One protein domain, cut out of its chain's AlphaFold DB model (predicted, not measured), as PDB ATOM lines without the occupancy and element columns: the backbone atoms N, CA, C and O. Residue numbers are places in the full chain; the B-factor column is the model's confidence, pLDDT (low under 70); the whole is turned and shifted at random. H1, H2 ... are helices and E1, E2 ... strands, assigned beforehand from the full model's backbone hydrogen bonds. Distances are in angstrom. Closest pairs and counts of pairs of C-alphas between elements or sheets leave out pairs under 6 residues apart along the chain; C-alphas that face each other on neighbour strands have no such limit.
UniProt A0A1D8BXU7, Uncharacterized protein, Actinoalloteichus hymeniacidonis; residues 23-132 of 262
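Overview. This is residues 23 to 132 of the 262 residues of an uncharacterized protein of Actinoalloteichus hymeniacidonis (UniProt A0A1D8BXU7). One strongly twisted sheet of six strands forms a wall, with the short helix H2 across one face and the long helix H1 standing up from that same face. H3 packs on H1 and meets H2 at a corner, while H4 sits away from these three and grazes the sheet with its residues 121 to 128. The printed part has 110 residues with four named helices and six named strands, in the order H1 E1 H2 H3 E2 E3 E4 E5 E6 H4; the sheet runs E1 E6 E2 E3 E4 E5, antiparallel throughout, and the class is mixed, helices and strands. The whole is compact, with a radius of gyration of the C-alphas of 13.1 A and spans of 36 by 33 by 25 A.

Along the chain. H1, residues 23 to 39, begins at C-alpha 23 (30.531, -15.172, 11.348) and is 24.3 A long. E1 is residues 43 to 45, H2 46 to 53 and H3 56 to 62. E2, residues 66 to 69, begins at C-alpha 66 (7.820, -5.193, 17.177). E3 is residues 82 to 87, 12.6 A long, E4 93 to 96, E5 102 to 105 and E6 109 to 112. H4, residues 121 to 130, is 14.3 A long and ends at C-alpha 130 (2.165, -18.054, 23.596).

Arrangement. Edge strand E1 pairs with E6, N 44 to O 110 at 2.7 A. E6 pairs with E2, N 68 to O 111 at 2.8 A. E2 to E5 form a meander, each strand the antiparallel neighbour of the one before, in hairpins: N 67 to O 82 is 2.9 A, N 83 to O 96 is 2.8 A and N 93 to O 105 is 2.8 A. E1, H2, H3 and E2 form a split strand-helix-strand unit, two strands of one sheet that are not neighbours, with helices between them along the chain and E6 between them in the sheet; its crossover is right-handed. H2 is on the sheet at a height of 8.2 A, only just over E3 with 3 of its C-alphas, and runs across the strands at 73 degrees to E3 on the local plane; the closest C-alphas are those of Val 50 and Ile 87, 6.1 A. H1 lies on the same face over E6 and stands up from the sheet at 57 degrees; the C-alphas of Met 38 and Ile 112 are closest, 4.8 A. H3 touches H1 at a shallow tilt of 25 degrees, the same way, closest at the C-alphas of Arg 31 and Ala 61, 5.3 A. H2 and H3 touch only at the corner, and only just, with 3 pairs of C-alphas within 8 A, closest at those of Phe 53 and Arg 59, 4.9 A. H3 only grazes the sheet with residues 59 to 62. H4 only grazes it too, closest at the C-alphas of Leu 83 and Phe 124, 7.8 A, and is apart from H1, H2 and H3. In H1, H3 and H4 every O i to N i+4 pair is within hydrogen-bond range; in H2, 3 of 4.

Size, cuts and confidence. The C-alphas of Lys 23 and Arg 73 are the two farthest apart, 37.7 A. The printed part has no cut. The link from E2 to E3 is long, 12 residues, 70 to 81. The mean pLDDT of the printed part is 95.1, and no printed residue is under 70.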
ATOM      1  N   LYS A  23      31.993 -15.037  11.425       90.38
ATOM      2  CA  LYS A  23      30.531 -15.172  11.348       90.38
ATOM      3  C   LYS A  23      29.869 -14.802  12.675       90.38
ATOM      4  O   LYS A  23      28.893 -14.052  12.694       90.38
ATOM      5  N   ALA A  24      30.414 -15.278  13.794       91.00
ATOM      6  CA  ALA A  24      29.966 -14.885  15.129       91.00
ATOM      7  C   ALA A  24      30.134 -13.376  15.386       91.00
ATOM      8  O   ALA A  24      29.273 -12.753  16.008       91.00
ATOM      9  N   ARG A  25      31.219 -12.768  14.884       91.38
ATOM     10  CA  ARG A  25      31.414 -11.314  14.942       91.38
ATOM     11  C   ARG A  25      30.341 -10.564  14.158       91.38
ATOM     12  O   ARG A  25      29.709  -9.685  14.734       91.38
ATOM     13  N   PHE A  26      30.093 -10.950  12.910       94.69
ATOM     14  CA  PHE A  26      29.085 -10.300  12.073       94.69
ATOM     15  C   PHE A  26      27.676 -10.389  12.683       94.69
ATOM     16  O   PHE A  26      26.990  -9.381  12.812       94.69
ATOM     17  N   ARG A  27      27.283 -11.563  13.193       94.62
ATOM     18  CA  ARG A  27      26.005 -11.743  13.912       94.62
ATOM     19  C   ARG A  27      25.841 -10.786  15.091       94.62
ATOM     20  O   ARG A  27      24.766 -10.223  15.284       94.62
ATOM     21  N   ARG A  28      26.902 -10.599  15.879       93.31
ATOM     22  CA  ARG A  28      26.906  -9.652  17.001       93.31
ATOM     23  C   ARG A  28      26.781  -8.208  16.514       93.31
ATOM     24  O   ARG A  28      26.019  -7.448  17.094       93.31
ATOM     25  N   GLU A  29      27.484  -7.837  15.448       94.62
ATOM     26  CA  GLU A  29      27.402  -6.495  14.856       94.62
ATOM     27  C   GLU A  29      25.991  -6.172  14.339       94.62
ATOM     28  O   GLU A  29      25.482  -5.078  14.601       94.62
ATOM     29  N   CYS A  30      25.320  -7.127  13.684       96.62
ATOM     30  CA  CYS A  30      23.928  -6.971  13.256       96.62
ATOM     31  C   CYS A  30      23.001  -6.765  14.461       96.62
ATOM     32  O   CYS A  30      22.249  -5.790  14.497       96.62
ATOM     33  N   ARG A  31      23.108  -7.616  15.492       95.25
ATOM     34  CA  ARG A  31      22.305  -7.495  16.723       95.25
ATOM     35  C   ARG A  31      22.528  -6.168  17.436       95.25
ATOM     36  O   ARG A  31      21.558  -5.534  17.836       95.25
ATOM     37  N   GLU A  32      23.768  -5.697  17.539       93.06
ATOM     38  CA  GLU A  32      24.039  -4.399  18.162       93.06
ATOM     39  C   GLU A  32      23.566  -3.212  17.327       93.06
ATOM     40  O   GLU A  32      23.167  -2.179  17.871       93.06
ATOM     41  N   THR A  33      23.563  -3.350  16.004       95.50
ATOM     42  CA  THR A  33      22.985  -2.335  15.123       95.50
ATOM     43  C   THR A  33      21.475  -2.246  15.323       95.50
ATOM     44  O   THR A  33      20.953  -1.156  15.563       95.50
ATOM     45  N   VAL A  34      20.785  -3.387  15.329       96.44
ATOM     46  CA  VAL A  34      19.346  -3.485  15.605       96.44
ATOM     47  C   VAL A  34      19.011  -2.966  17.006       96.44
ATOM     48  O   VAL A  34      18.102  -2.148  17.162       96.44
ATOM     49  N   ARG A  35      19.788  -3.342  18.029       94.00
ATOM     50  CA  ARG A  35      19.647  -2.817  19.397       94.00
ATOM     51  C   ARG A  35      19.779  -1.300  19.431       94.00
ATOM     52  O   ARG A  35      19.001  -0.629  20.104       94.00
ATOM     53  N   ARG A  36      20.730  -0.734  18.684       92.06
ATOM     54  CA  ARG A  36      20.906   0.720  18.579       92.06
ATOM     55  C   ARG A  36      19.723   1.392  17.887       92.06
ATOM     56  O   ARG A  36      19.338   2.481  18.312       92.06
ATOM     57  N   TRP A  37      19.151   0.774  16.854       94.56
ATOM     58  CA  TRP A  37      17.919   1.262  16.232       94.56
ATOM     59  C   TRP A  37      16.753   1.251  17.216       94.56
ATOM     60  O   TRP A  37      16.066   2.262  17.303       94.56
ATOM     61  N   MET A  38      16.603   0.186  18.009       94.69
ATOM     62  CA  MET A  38      15.578   0.072  19.051       94.69
ATOM     63  C   MET A  38      15.715   1.156  20.131       94.69
ATOM     64  O   MET A  38      14.785   1.927  20.369       94.69
ATOM     65  N   VAL A  39      16.895   1.259  20.752       90.81
ATOM     66  CA  VAL A  39      17.173   2.217  21.842       90.81
ATOM     67  C   VAL A  39      17.002   3.668  21.396       90.81
ATOM     68  O   VAL A  39      16.670   4.529  22.198       90.81
ATOM     69  N   ARG A  40      17.203   3.960  20.109       87.31
ATOM     70  CA  ARG A  40      17.038   5.310  19.552       87.31
ATOM     71  C   ARG A  40      15.723   5.499  18.794       87.31
ATOM     72  O   ARG A  40      15.489   6.585  18.273       87.31
ATOM     73  N   SER A  41      14.912   4.442  18.686       84.75
ATOM     74  CA  SER A  41      13.718   4.363  17.831       84.75
ATOM     75  C   SER A  41      13.936   5.019  16.460       84.75
ATOM     76  O   SER A  41      13.129   5.827  16.002       84.75
ATOM     77  N   LEU A  42      15.085   4.724  15.835       86.94
ATOM     78  CA  LEU A  42      15.499   5.371  14.590       86.94
ATOM     79  C   LEU A  42      14.580   4.929  13.448       86.94
ATOM     80  O   LEU A  42      14.452   3.724  13.234       86.94
ATOM     81  N   PRO A  43      13.988   5.866  12.686       92.81
ATOM     82  CA  PRO A  43      13.293   5.526  11.456       92.81
ATOM     83  C   PRO A  43      14.264   4.930  10.433       92.81
ATOM     84  O   PRO A  43      15.295   5.522  10.110       92.81
ATOM     85  N   ILE A  44      13.905   3.770   9.902       95.94
ATOM     86  CA  ILE A  44      14.638   3.004   8.902       95.94
ATOM     87  C   ILE A  44      13.782   2.990   7.632       95.94
ATOM     88  O   ILE A  44      12.619   2.580   7.698       95.94
ATOM     89  N   PRO A  45      14.306   3.425   6.475       97.31
ATOM     90  CA  PRO A  45      13.603   3.268   5.207       97.31
ATOM     91  C   PRO A  45      13.298   1.794   4.932       97.31
ATOM     92  O   PRO A  45      14.192   0.951   5.046       97.31
ATOM     93  N   VAL A  46      12.071   1.474   4.517       97.94
ATOM     94  CA  VAL A  46      11.698   0.085   4.199       97.94
ATOM     95  C   VAL A  46      12.559  -0.475   3.073       97.94
ATOM     96  O   VAL A  46      12.998  -1.613   3.158       97.94
ATOM     97  N   THR A  47      12.951   0.347   2.099       97.69
ATOM     98  CA  THR A  47      13.902  -0.045   1.042       97.69
ATOM     99  C   THR A  47      15.253  -0.530   1.577       97.69
ATOM    100  O   THR A  47      15.889  -1.384   0.964       97.69
ATOM    101  N   THR A  48      15.699  -0.015   2.730       97.88
ATOM    102  CA  THR A  48      16.894  -0.524   3.416       97.88
ATOM    103  C   THR A  48      16.598  -1.868   4.065       97.88
ATOM    104  O   THR A  48      17.384  -2.795   3.916       97.88
ATOM    105  N   LEU A  49      15.458  -1.999   4.745       97.00
ATOM    106  CA  LEU A  49      15.063  -3.253   5.386       97.00
ATOM    107  C   LEU A  49      14.869  -4.390   4.379       97.00
ATOM    108  O   LEU A  49      15.321  -5.486   4.672       97.00
ATOM    109  N   VAL A  50      14.317  -4.123   3.188       97.75
ATOM    110  CA  VAL A  50      14.229  -5.092   2.078       97.75
ATOM    111  C   VAL A  50      15.612  -5.670   1.763       97.75
ATOM    112  O   VAL A  50      15.795  -6.882   1.777       97.75
ATOM    113  N   ARG A  51      16.621  -4.808   1.572       97.31
ATOM    114  CA  ARG A  51      18.006  -5.231   1.291       97.31
ATOM    115  C   ARG A  51      18.622  -6.038   2.426       97.31
ATOM    116  O   ARG A  51      19.381  -6.964   2.174       97.31
ATOM    117  N   LEU A  52      18.329  -5.670   3.670       96.75
ATOM    118  CA  LEU A  52      18.831  -6.395   4.833       96.75
ATOM    119  C   LEU A  52      18.132  -7.751   4.987       96.75
ATOM    120  O   LEU A  52      18.788  -8.723   5.330       96.75
ATOM    121  N   PHE A  53      16.837  -7.844   4.682       95.19
ATOM    122  CA  PHE A  53      16.077  -9.093   4.755       95.19
ATOM    123  C   PHE A  53      16.535 -10.147   3.737       95.19
ATOM    124  O   PHE A  53      16.290 -11.335   3.956       95.19
ATOM    125  N   GLU A  54      17.227  -9.751   2.662       94.69
ATOM    126  CA  GLU A  54      17.891 -10.676   1.727       94.69
ATOM    127  C   GLU A  54      19.004 -11.499   2.418       94.69
ATOM    128  O   GLU A  54      19.250 -12.641   2.029       94.69
ATOM    129  N   ASP A  55      19.634 -10.962   3.470       96.38
ATOM    130  CA  ASP A  55      20.686 -11.625   4.245       96.38
ATOM    131  C   ASP A  55      20.112 -12.350   5.477       96.38
ATOM    132  O   ASP A  55      19.427 -11.764   6.317       96.38
ATOM    133  N   GLU A  56      20.425 -13.642   5.614       95.25
ATOM    134  CA  GLU A  56      19.941 -14.495   6.711       95.25
ATOM    135  C   GLU A  56      20.340 -13.959   8.097       95.25
ATOM    136  O   GLU A  56      19.538 -13.980   9.024       95.25
ATOM    137  N   THR A  57      21.549 -13.411   8.248       96.38
ATOM    138  CA  THR A  57      22.033 -12.913   9.545       96.38
ATOM    139  C   THR A  57      21.307 -11.639   9.972       96.38
ATOM    140  O   THR A  57      21.046 -11.438  11.160       96.38
ATOM    141  N   TRP A  58      20.974 -10.767   9.021       97.25
ATOM    142  CA  TRP A  58      20.147  -9.593   9.285       97.25
ATOM    143  C   TRP A  58      18.692  -9.959   9.551       97.25
ATOM    144  O   TRP A  58      18.102  -9.416  10.487       97.25
ATOM    145  N   ARG A  59      18.135 -10.899   8.784       95.56
ATOM    146  CA  ARG A  59      16.786 -11.422   9.013       95.56
ATOM    147  C   ARG A  59      16.653 -12.006  10.419       95.56
ATOM    148  O   ARG A  59      15.750 -11.608  11.146       95.56
ATOM    149  N   ASP A  60      17.608 -12.834  10.836       94.50
ATOM    150  CA  ASP A  60      17.688 -13.399  12.189       94.50
ATOM    151  C   ASP A  60      17.823 -12.333  13.280       94.50
ATOM    152  O   ASP A  60      17.431 -12.564  14.416       94.50
ATOM    153  N   ALA A  61      18.440 -11.184  12.989       96.19
ATOM    154  CA  ALA A  61      18.582 -10.094  13.952       96.19
ATOM    155  C   ALA A  61      17.311  -9.235  14.061       96.19
ATOM    156  O   ALA A  61      17.088  -8.618  15.100       96.19
ATOM    157  N   LEU A  62      16.499  -9.184  13.003       95.50
ATOM    158  CA  LEU A  62      15.257  -8.411  12.921       95.50
ATOM    159  C   LEU A  62      14.011  -9.233  13.277       95.50
ATOM    160  O   LEU A  62      12.955  -8.660  13.556       95.50
ATOM    161  N   SER A  63      14.117 -10.562  13.242       88.56
ATOM    162  CA  SER A  63      12.989 -11.476  13.371       88.56
ATOM    163  C   SER A  63      12.230 -11.274  14.678       88.56
ATOM    164  O   SER A  63      12.832 -11.215  15.753       88.56
ATOM    165  N   ALA A  64      10.900 -11.229  14.571       92.31
ATOM    166  CA  ALA A  64       9.978 -11.150  15.699       92.31
ATOM    167  C   ALA A  64      10.172  -9.929  16.617       92.31
ATOM    168  O   ALA A  64       9.717  -9.929  17.761       92.31
ATOM    169  N   LEU A  65      10.813  -8.868  16.123       97.12
ATOM    170  CA  LEU A  65      10.782  -7.559  16.766       97.12
ATOM    171  C   LEU A  65       9.471  -6.847  16.442       97.12
ATOM    172  O   LEU A  65       8.959  -6.937  15.327       97.12
ATOM    173  N   VAL A  66       8.936  -6.106  17.406       97.69
ATOM    174  CA  VAL A  66       7.820  -5.193  17.177       97.69
ATOM    175  C   VAL A  66       8.332  -3.993  16.389       97.69
ATOM    176  O   VAL A  66       9.162  -3.213  16.871       97.69
ATOM    177  N   VAL A  67       7.819  -3.849  15.173       97.56
ATOM    178  CA  VAL A  67       8.076  -2.711  14.291       97.56
ATOM    179  C   VAL A  67       6.869  -1.788  14.268       97.56
ATOM    180  O   VAL A  67       5.730  -2.222  14.428       97.56
ATOM    181  N   VAL A  68       7.125  -0.497  14.078       97.69
ATOM    182  CA  VAL A  68       6.099   0.545  14.084       97.69
ATOM    183  C   VAL A  68       6.276   1.439  12.859       97.69
ATOM    184  O   VAL A  68       7.375   1.967  12.661       97.69
ATOM    185  N   PRO A  69       5.230   1.648  12.040       97.62
ATOM    186  CA  PRO A  69       5.260   2.635  10.969       97.62
ATOM    187  C   PRO A  69       5.585   4.033  11.482       97.62
ATOM    188  O   PRO A  69       5.116   4.451  12.544       97.62
ATOM    189  N   VAL A  70       6.365   4.768  10.697       96.25
ATOM    190  CA  VAL A  70       6.711   6.161  10.975       96.25
ATOM    191  C   VAL A  70       6.046   7.044   9.931       96.25
ATOM    192  O   VAL A  70       6.243   6.836   8.734       96.25
ATOM    193  N   ASP A  71       5.276   8.034  10.376       93.56
ATOM    194  CA  ASP A  71       4.636   8.986   9.469       93.56
ATOM    195  C   ASP A  71       5.656   9.931   8.801       93.56
ATOM    196  O   ASP A  71       6.854   9.931   9.106       93.56
ATOM    197  N   GLU A  72       5.194  10.770   7.873       90.19
ATOM    198  CA  GLU A  72       6.036  11.739   7.158       90.19
ATOM    199  C   GLU A  72       6.768  12.709   8.104       90.19
ATOM    200  O   GLU A  72       7.904  13.109   7.831       90.19
ATOM    201  N   ARG A  73       6.159  13.026   9.254       88.75
ATOM    202  CA  ARG A  73       6.683  13.943  10.276       88.75
ATOM    203  C   ARG A  73       7.655  13.273  11.247       88.75
ATOM    204  O   ARG A  73       8.226  13.961  12.092       88.75
ATOM    205  N   GLY A  74       7.867  11.963  11.129       87.56
ATOM    206  CA  GLY A  74       8.754  11.207  12.008       87.56
ATOM    207  C   GLY A  74       8.081  10.689  13.282       87.56
ATOM    208  O   GLY A  74       8.785  10.231  14.180       87.56
ATOM    209  N   ALA A  75       6.753  10.765  13.395       91.00
ATOM    210  CA  ALA A  75       6.022  10.245  14.545       91.00
ATOM    211  C   ALA A  75       5.703   8.751  14.379       91.00
ATOM    212  O   ALA A  75       5.382   8.280  13.288       91.00
ATOM    213  N   LEU A  76       5.778   8.008  15.485       93.62
ATOM    214  CA  LEU A  76       5.432   6.588  15.523       93.62
ATOM    215  C   LEU A  76       3.911   6.402  15.489       93.62
ATOM    216  O   LEU A  76       3.191   6.977  16.306       93.62
ATOM    217  N   ILE A  77       3.425   5.546  14.592       95.12
ATOM    218  CA  ILE A  77       2.015   5.151  14.506       95.12
ATOM    219  C   ILE A  77       1.825   3.864  15.326       95.12
ATOM    220  O   ILE A  77       1.669   2.776  14.777       95.12
ATOM    221  N   THR A  78       1.865   3.975  16.657       93.50
ATOM    222  CA  THR A  78       1.901   2.820  17.586       93.50
ATOM    223  C   THR A  78       0.705   1.878  17.470       93.50
ATOM    224  O   THR A  78       0.863   0.678  17.634       93.50
ATOM    225  N   ARG A  79      -0.473   2.382  17.083       93.12
ATOM    226  CA  ARG A  79      -1.666   1.557  16.801       93.12
ATOM    227  C   ARG A  79      -1.497   0.569  15.638       93.12
ATOM    228  O   ARG A  79      -2.330  -0.306  15.458       93.12
ATOM    229  N   SER A  80      -0.482   0.772  14.802       95.75
ATOM    230  CA  SER A  80      -0.128  -0.096  13.675       95.75
ATOM    231  C   SER A  80       1.155  -0.879  13.962       95.75
ATOM    232  O   SER A  80       1.804  -1.356  13.033       95.75
ATOM    233  N   ALA A  81       1.558  -0.959  15.234       97.38
ATOM    234  CA  ALA A  81       2.663  -1.793  15.662       97.38
ATOM    235  C   ALA A  81       2.341  -3.273  15.435       97.38
ATOM    236  O   ALA A  81       1.203  -3.710  15.607       97.38
ATOM    237  N   GLY A  82       3.363  -4.056  15.109       97.06
ATOM    238  CA  GLY A  82       3.220  -5.501  15.015       97.06
ATOM    239  C   GLY A  82       4.555  -6.227  15.049       97.06
ATOM    240  O   GLY A  82       5.597  -5.658  14.720       97.06
ATOM    241  N   LEU A  83       4.517  -7.493  15.452       96.81
ATOM    242  CA  LEU A  83       5.647  -8.413  15.406       96.81
ATOM    243  C   LEU A  83       6.010  -8.704  13.956       96.81
ATOM    244  O   LEU A  83       5.210  -9.284  13.223       96.81
ATOM    245  N   LEU A  84       7.223  -8.335  13.563       96.94
ATOM    246  CA  LEU A  84       7.733  -8.534  12.217       96.94
ATOM    247  C   LEU A  84       7.837 -10.024  11.878       96.94
ATOM    248  O   LEU A  84       8.517 -10.786  12.573       96.94
ATOM    249  N   ARG A  85       7.185 -10.422  10.784       95.25
ATOM    250  CA  ARG A  85       7.252 -11.775  10.221       95.25
ATOM    251  C   ARG A  85       8.035 -11.820   8.930       95.25
ATOM    252  O   ARG A  85       8.874 -12.703   8.786       95.25
ATOM    253  N   ASP A  86       7.765 -10.886   8.026       95.94
ATOM    254  CA  ASP A  86       8.415 -10.860   6.722       95.94
ATOM    255  C   ASP A  86       8.443  -9.453   6.118       95.94
ATOM    256  O   ASP A  86       7.659  -8.582   6.509       95.94
ATOM    257  N   ILE A  87       9.344  -9.249   5.161       97.19
ATOM    258  CA  ILE A  87       9.393  -8.072   4.294       97.19
ATOM    259  C   ILE A  87       9.658  -8.573   2.880       97.19
ATOM    260  O   ILE A  87      10.722  -9.134   2.614       97.19
ATOM    261  N   ASP A  88       8.703  -8.367   1.977       95.25
ATOM    262  CA  ASP A  88       8.856  -8.802   0.591       95.25
ATOM    263  C   ASP A  88       9.697  -7.826  -0.251       95.25
ATOM    264  O   ASP A  88      10.085  -6.739   0.186       95.25
ATOM    265  N   ALA A  89       9.993  -8.225  -1.490       95.50
ATOM    266  CA  ALA A  89      10.813  -7.440  -2.413       95.50
ATOM    267  C   ALA A  89      10.162  -6.112  -2.849       95.50
ATOM    268  O   ALA A  89      10.878  -5.195  -3.256       95.50
ATOM    269  N   ASP A  90       8.834  -6.003  -2.748       95.81
ATOM    270  CA  ASP A  90       8.069  -4.798  -3.076       95.81
ATOM    271  C   ASP A  90       7.952  -3.848  -1.866       95.81
ATOM    272  O   ASP A  90       7.478  -2.715  -1.995       95.81
ATOM    273  N   GLY A  91       8.436  -4.272  -0.692       96.06
ATOM    274  CA  GLY A  91       8.402  -3.509   0.551       96.06
ATOM    275  C   GLY A  91       7.110  -3.685   1.350       96.06
ATOM    276  O   GLY A  91       6.845  -2.883   2.249       96.06
ATOM    277  N   ALA A  92       6.303  -4.705   1.058       97.69
ATOM    278  CA  ALA A  92       5.189  -5.072   1.916       97.69
ATOM    279  C   ALA A  92       5.720  -5.761   3.181       97.69
ATOM    280  O   ALA A  92       6.518  -6.696   3.130       97.69
ATOM    281  N   VAL A  93       5.270  -5.279   4.335       98.00
ATOM    282  CA  VAL A  93       5.736  -5.709   5.653       98.00
ATOM    283  C   VAL A  93       4.647  -6.559   6.286       98.00
ATOM    284  O   VAL A  93       3.577  -6.052   6.629       98.00
ATOM    285  N   LEU A  94       4.919  -7.847   6.456       97.75
ATOM    286  CA  LEU A  94       4.021  -8.771   7.130       97.75
ATOM    287  C   LEU A  94       4.271  -8.716   8.637       97.75
ATOM    288  O   LEU A  94       5.383  -8.984   9.105       97.75
ATOM    289  N   VAL A  95       3.228  -8.408   9.402       97.38
ATOM    290  CA  VAL A  95       3.284  -8.338  10.863       97.38
ATOM    291  C   VAL A  95       2.153  -9.126  11.513       97.38
ATOM    292  O   VAL A  95       1.134  -9.410  10.885       97.38
ATOM    293  N   VAL A  96       2.320  -9.455  12.793       97.25
ATOM    294  CA  VAL A  96       1.230  -9.898  13.673       97.25
ATOM    295  C   VAL A  96       0.981  -8.804  14.702       97.25
ATOM    296  O   VAL A  96       1.904  -8.432  15.426       97.25
ATOM    297  N   ASP A  97      -0.229  -8.260  14.747       96.25
ATOM    298  CA  ASP A  97      -0.582  -7.236  15.732       96.25
ATOM    299  C   ASP A  97      -0.706  -7.813  17.154       96.25
ATOM    300  O   ASP A  97      -0.613  -9.021  17.375       96.25
ATOM    301  N   ALA A  98      -0.920  -6.936  18.136       95.50
ATOM    302  CA  ALA A  98      -1.065  -7.321  19.540       95.50
ATOM    303  C   ALA A  98      -2.256  -8.266  19.802       95.50
ATOM    304  O   ALA A  98      -2.250  -8.999  20.787       95.50
ATOM    305  N   ALA A  99      -3.262  -8.281  18.920       94.50
ATOM    306  CA  ALA A  99      -4.416  -9.174  19.004       94.50
ATOM    307  C   ALA A  99      -4.174 -10.531  18.313       94.50
ATOM    308  O   ALA A  99      -5.082 -11.362  18.255       94.50
ATOM    309  N   GLY A 100      -2.978 -10.769  17.765       95.12
ATOM    310  CA  GLY A 100      -2.647 -11.995  17.043       95.12
ATOM    311  C   GLY A 100      -3.131 -12.012  15.589       95.12
ATOM    312  O   GLY A 100      -3.063 -13.055  14.937       95.12
ATOM    313  N   THR A 101      -3.610 -10.885  15.054       96.38
ATOM    314  CA  THR A 101      -4.079 -10.796  13.667       96.38
ATOM    315  C   THR A 101      -2.919 -10.498  12.729       96.38
ATOM    316  O   THR A 101      -2.106  -9.603  12.966       96.38
ATOM    317  N   VAL A 102      -2.846 -11.248  11.631       97.00
ATOM    318  CA  VAL A 102      -1.855 -11.027  10.576       97.00
ATOM    319  C   VAL A 102      -2.263  -9.818   9.735       97.00
ATOM    320  O   VAL A 102      -3.387  -9.759   9.236       97.00
ATOM    321  N   GLN A 103      -1.344  -8.873   9.548       97.38
ATOM    322  CA  GLN A 103      -1.544  -7.679   8.731       97.38
ATOM    323  C   GLN A 103      -0.389  -7.477   7.752       97.38
ATOM    324  O   GLN A 103       0.765  -7.770   8.064       97.38
ATOM    325  N   THR A 104      -0.698  -6.909   6.589       98.19
ATOM    326  CA  THR A 104       0.300  -6.423   5.633       98.19
ATOM    327  C   THR A 104       0.302  -4.901   5.654       98.19
ATOM    328  O   THR A 104      -0.725  -4.270   5.404       98.19
ATOM    329  N   LEU A 105       1.456  -4.308   5.947       97.69
ATOM    330  CA  LEU A 105       1.670  -2.866   5.988       97.69
ATOM    331  C   LEU A 105       2.525  -2.433   4.790       97.69
ATOM    332  O   LEU A 105       3.413  -3.164   4.367       97.69
ATOM    333  N   THR A 106       2.317  -1.216   4.288       97.50
ATOM    334  CA  THR A 106       3.136  -0.617   3.215       97.50
ATOM    335  C   THR A 106       3.708   0.752   3.614       97.50
ATOM    336  O   THR A 106       3.426   1.763   2.967       97.50
ATOM    337  N   PRO A 107       4.470   0.849   4.722       97.19
ATOM    338  CA  PRO A 107       5.034   2.121   5.152       97.19
ATOM    339  C   PRO A 107       6.286   2.481   4.343       97.19
ATOM    340  O   PRO A 107       7.024   1.613   3.895       97.19
ATOM    341  N   GLU A 108       6.605   3.770   4.233       97.44
ATOM    342  CA  GLU A 108       7.905   4.190   3.682       97.44
ATOM    343  C   GLU A 108       9.053   3.958   4.678       97.44
ATOM    344  O   GLU A 108      10.203   3.712   4.296       97.44
ATOM    345  N   ARG A 109       8.748   4.059   5.979       97.69
ATOM    346  CA  ARG A 109       9.703   3.949   7.085       97.69
ATOM    347  C   ARG A 109       9.113   3.160   8.245       97.69
ATOM    348  O   ARG A 109       7.955   3.350   8.614       97.69
ATOM    349  N   LEU A 110       9.950   2.341   8.868       97.44
ATOM    350  CA  LEU A 110       9.659   1.629  10.109       97.44
ATOM    351  C   LEU A 110      10.633   2.065  11.198       97.44
ATOM    352  O   LEU A 110      11.787   2.364  10.917       97.44
ATOM    353  N   ALA A 111      10.199   2.040  12.447       96.44
ATOM    354  CA  ALA A 111      11.089   2.039  13.596       96.44
ATOM    355  C   ALA A 111      10.955   0.705  14.325       96.44
ATOM    356  O   ALA A 111       9.862   0.152  14.439       96.44
ATOM    357  N   ILE A 112      12.061   0.222  14.877       96.44
ATOM    358  CA  ILE A 112      12.010  -0.766  15.953       96.44
ATOM    359  C   ILE A 112      11.767   0.054  17.215       96.44
ATOM    360  O   ILE A 112      12.643   0.807  17.636       96.44
ATOM    361  N   ALA A 113      10.553   0.019  17.754       92.25
ATOM    362  CA  ALA A 113      10.206   0.905  18.858       92.25
ATOM    363  C   ALA A 113      10.863   0.440  20.160       92.25
ATOM    364  O   ALA A 113      10.913  -0.757  20.458       92.25
ATOM    365  N   HIS A 114      11.330   1.395  20.964       95.06
ATOM    366  CA  HIS A 114      11.676   1.099  22.348       95.06
ATOM    367  C   HIS A 114      10.421   0.587  23.085       95.06
ATOM    368  O   HIS A 114       9.359   1.189  22.920       95.06
ATOM    369  N   PRO A 115      10.508  -0.470  23.912       95.31
ATOM    370  CA  PRO A 115       9.350  -1.070  24.590       95.31
ATOM    371  C   PRO A 115       8.512  -0.071  25.395       95.31
ATOM    372  O   PRO A 115       7.292  -0.129  25.355       95.31
ATOM    373  N   VAL A 116       9.143   0.925  26.027       95.12
ATOM    374  CA  VAL A 116       8.444   2.000  26.769       95.12
ATOM    375  C   VAL A 116       7.503   2.861  25.902       95.12
ATOM    376  O   VAL A 116       6.700   3.623  26.430       95.12
ATOM    377  N   LEU A 117       7.634   2.798  24.571       93.69
ATOM    378  CA  LEU A 117       6.786   3.511  23.612       93.69
ATOM    379  C   LEU A 117       5.634   2.646  23.081       93.69
ATOM    380  O   LEU A 117       4.792   3.154  22.341       93.69
ATOM    381  N   LEU A 118       5.606   1.354  23.410       93.75
ATOM    382  CA  LEU A 118       4.556   0.434  22.992       93.75
ATOM    383  C   LEU A 118       3.402   0.510  23.995       93.75
ATOM    384  O   LEU A 118       3.545   0.098  25.141       93.75
ATOM    385  N   SER A 119       2.253   1.029  23.556       89.69
ATOM    386  CA  SER A 119       1.021   1.062  24.360       89.69
ATOM    387  C   SER A 119       0.553  -0.334  24.761       89.69
ATOM    388  O   SER A 119       0.075  -0.522  25.872       89.69
ATOM    389  N   ASP A 120       0.743  -1.300  23.865       94.38
ATOM    390  CA  ASP A 120       0.256  -2.674  23.988       94.38
ATOM    391  C   ASP A 120       1.413  -3.647  24.289       94.38
ATOM    392  O   ASP A 120       1.425  -4.786  23.823       94.38
ATOM    393  N   LEU A 121       2.437  -3.177  25.021       95.69
ATOM    394  CA  LEU A 121       3.632  -3.965  25.353       95.69
ATOM    395  C   LEU A 121       3.274  -5.298  26.019       95.69
ATOM    396  O   LEU A 121       3.809  -6.328  25.622       95.69
ATOM    397  N   GLU A 122       2.366  -5.272  26.997       96.44
ATOM    398  CA  GLU A 122       1.909  -6.460  27.729       96.44
ATOM    399  C   GLU A 122       1.278  -7.486  26.781       96.44
ATOM    400  O   GLU A 122       1.680  -8.645  26.765       96.44
ATOM    401  N   SER A 123       0.391  -7.049  25.883       96.94
ATOM    402  CA  SER A 123      -0.213  -7.931  24.881       96.94
ATOM    403  C   SER A 123       0.824  -8.533  23.925       96.94
ATOM    404  O   SER A 123       0.739  -9.708  23.576       96.94
ATOM    405  N   PHE A 124       1.853  -7.774  23.527       97.19
ATOM    406  CA  PHE A 124       2.952  -8.337  22.738       97.19
ATOM    407  C   PHE A 124       3.811  -9.331  23.531       97.19
ATOM    408  O   PHE A 124       4.264 -10.319  22.952       97.19
ATOM    409  N   GLN A 125       4.046  -9.094  24.824       97.19
ATOM    410  CA  GLN A 125       4.754 -10.032  25.704       97.19
ATOM    411  C   GLN A 125       3.972 -11.341  25.845       97.19
ATOM    412  O   GLN A 125       4.549 -12.410  25.653       97.19
ATOM    413  N   GLU A 126       2.665 -11.270  26.110       96.88
ATOM    414  CA  GLU A 126       1.778 -12.437  26.164       96.88
ATOM    415  C   GLU A 126       1.809 -13.219  24.848       96.88
ATOM    416  O   GLU A 126       2.015 -14.433  24.845       96.88
ATOM    417  N   LEU A 127       1.687 -12.518  23.716       95.44
ATOM    418  CA  LEU A 127       1.761 -13.123  22.391       95.44
ATOM    419  C   LEU A 127       3.114 -13.805  22.146       95.44
ATOM    420  O   LEU A 127       3.157 -14.898  21.585       95.44
ATOM    421  N   ALA A 128       4.219 -13.190  22.576       95.38
ATOM    422  CA  ALA A 128       5.548 -13.778  22.456       95.38
ATOM    423  C   ALA A 128       5.705 -15.047  23.302       95.38
ATOM    424  O   ALA A 128       6.286 -16.011  22.814       95.38
ATOM    425  N   VAL A 129       5.145 -15.082  24.515       96.06
ATOM    426  CA  VAL A 129       5.119 -16.298  25.346       96.06
ATOM    427  C   VAL A 129       4.298 -17.397  24.676       96.06
ATOM    428  O   VAL A 129       4.782 -18.514  24.531       96.06
ATOM    429  N   VAL A 130       3.077 -17.082  24.229       94.81
ATOM    430  CA  VAL A 130       2.165 -18.054  23.596       94.81
ATOM    431  C   VAL A 130       2.760 -18.653  22.323       94.81
ATOM    432  O   VAL A 130       2.550 -19.829  22.037       94.81
ATOM    433  N   LEU A 131       3.487 -17.849  21.550       91.81
ATOM    434  CA  LEU A 131       4.104 -18.269  20.294       91.81
ATOM    435  C   LEU A 131       5.548 -18.766  20.455       91.81
ATOM    436  O   LEU A 131       6.197 -19.003  19.438       91.81
ATOM    437  N   GLU A 132       6.043 -18.890  21.692       94.56
ATOM    438  CA  GLU A 132       7.418 -19.302  22.013       94.56
ATOM    439  C   GLU A 132       8.471 -18.494  21.228       94.56
ATOM    440  O   GLU A 132       9.448 -19.014  20.691       94.56
TER     441      GLU A 132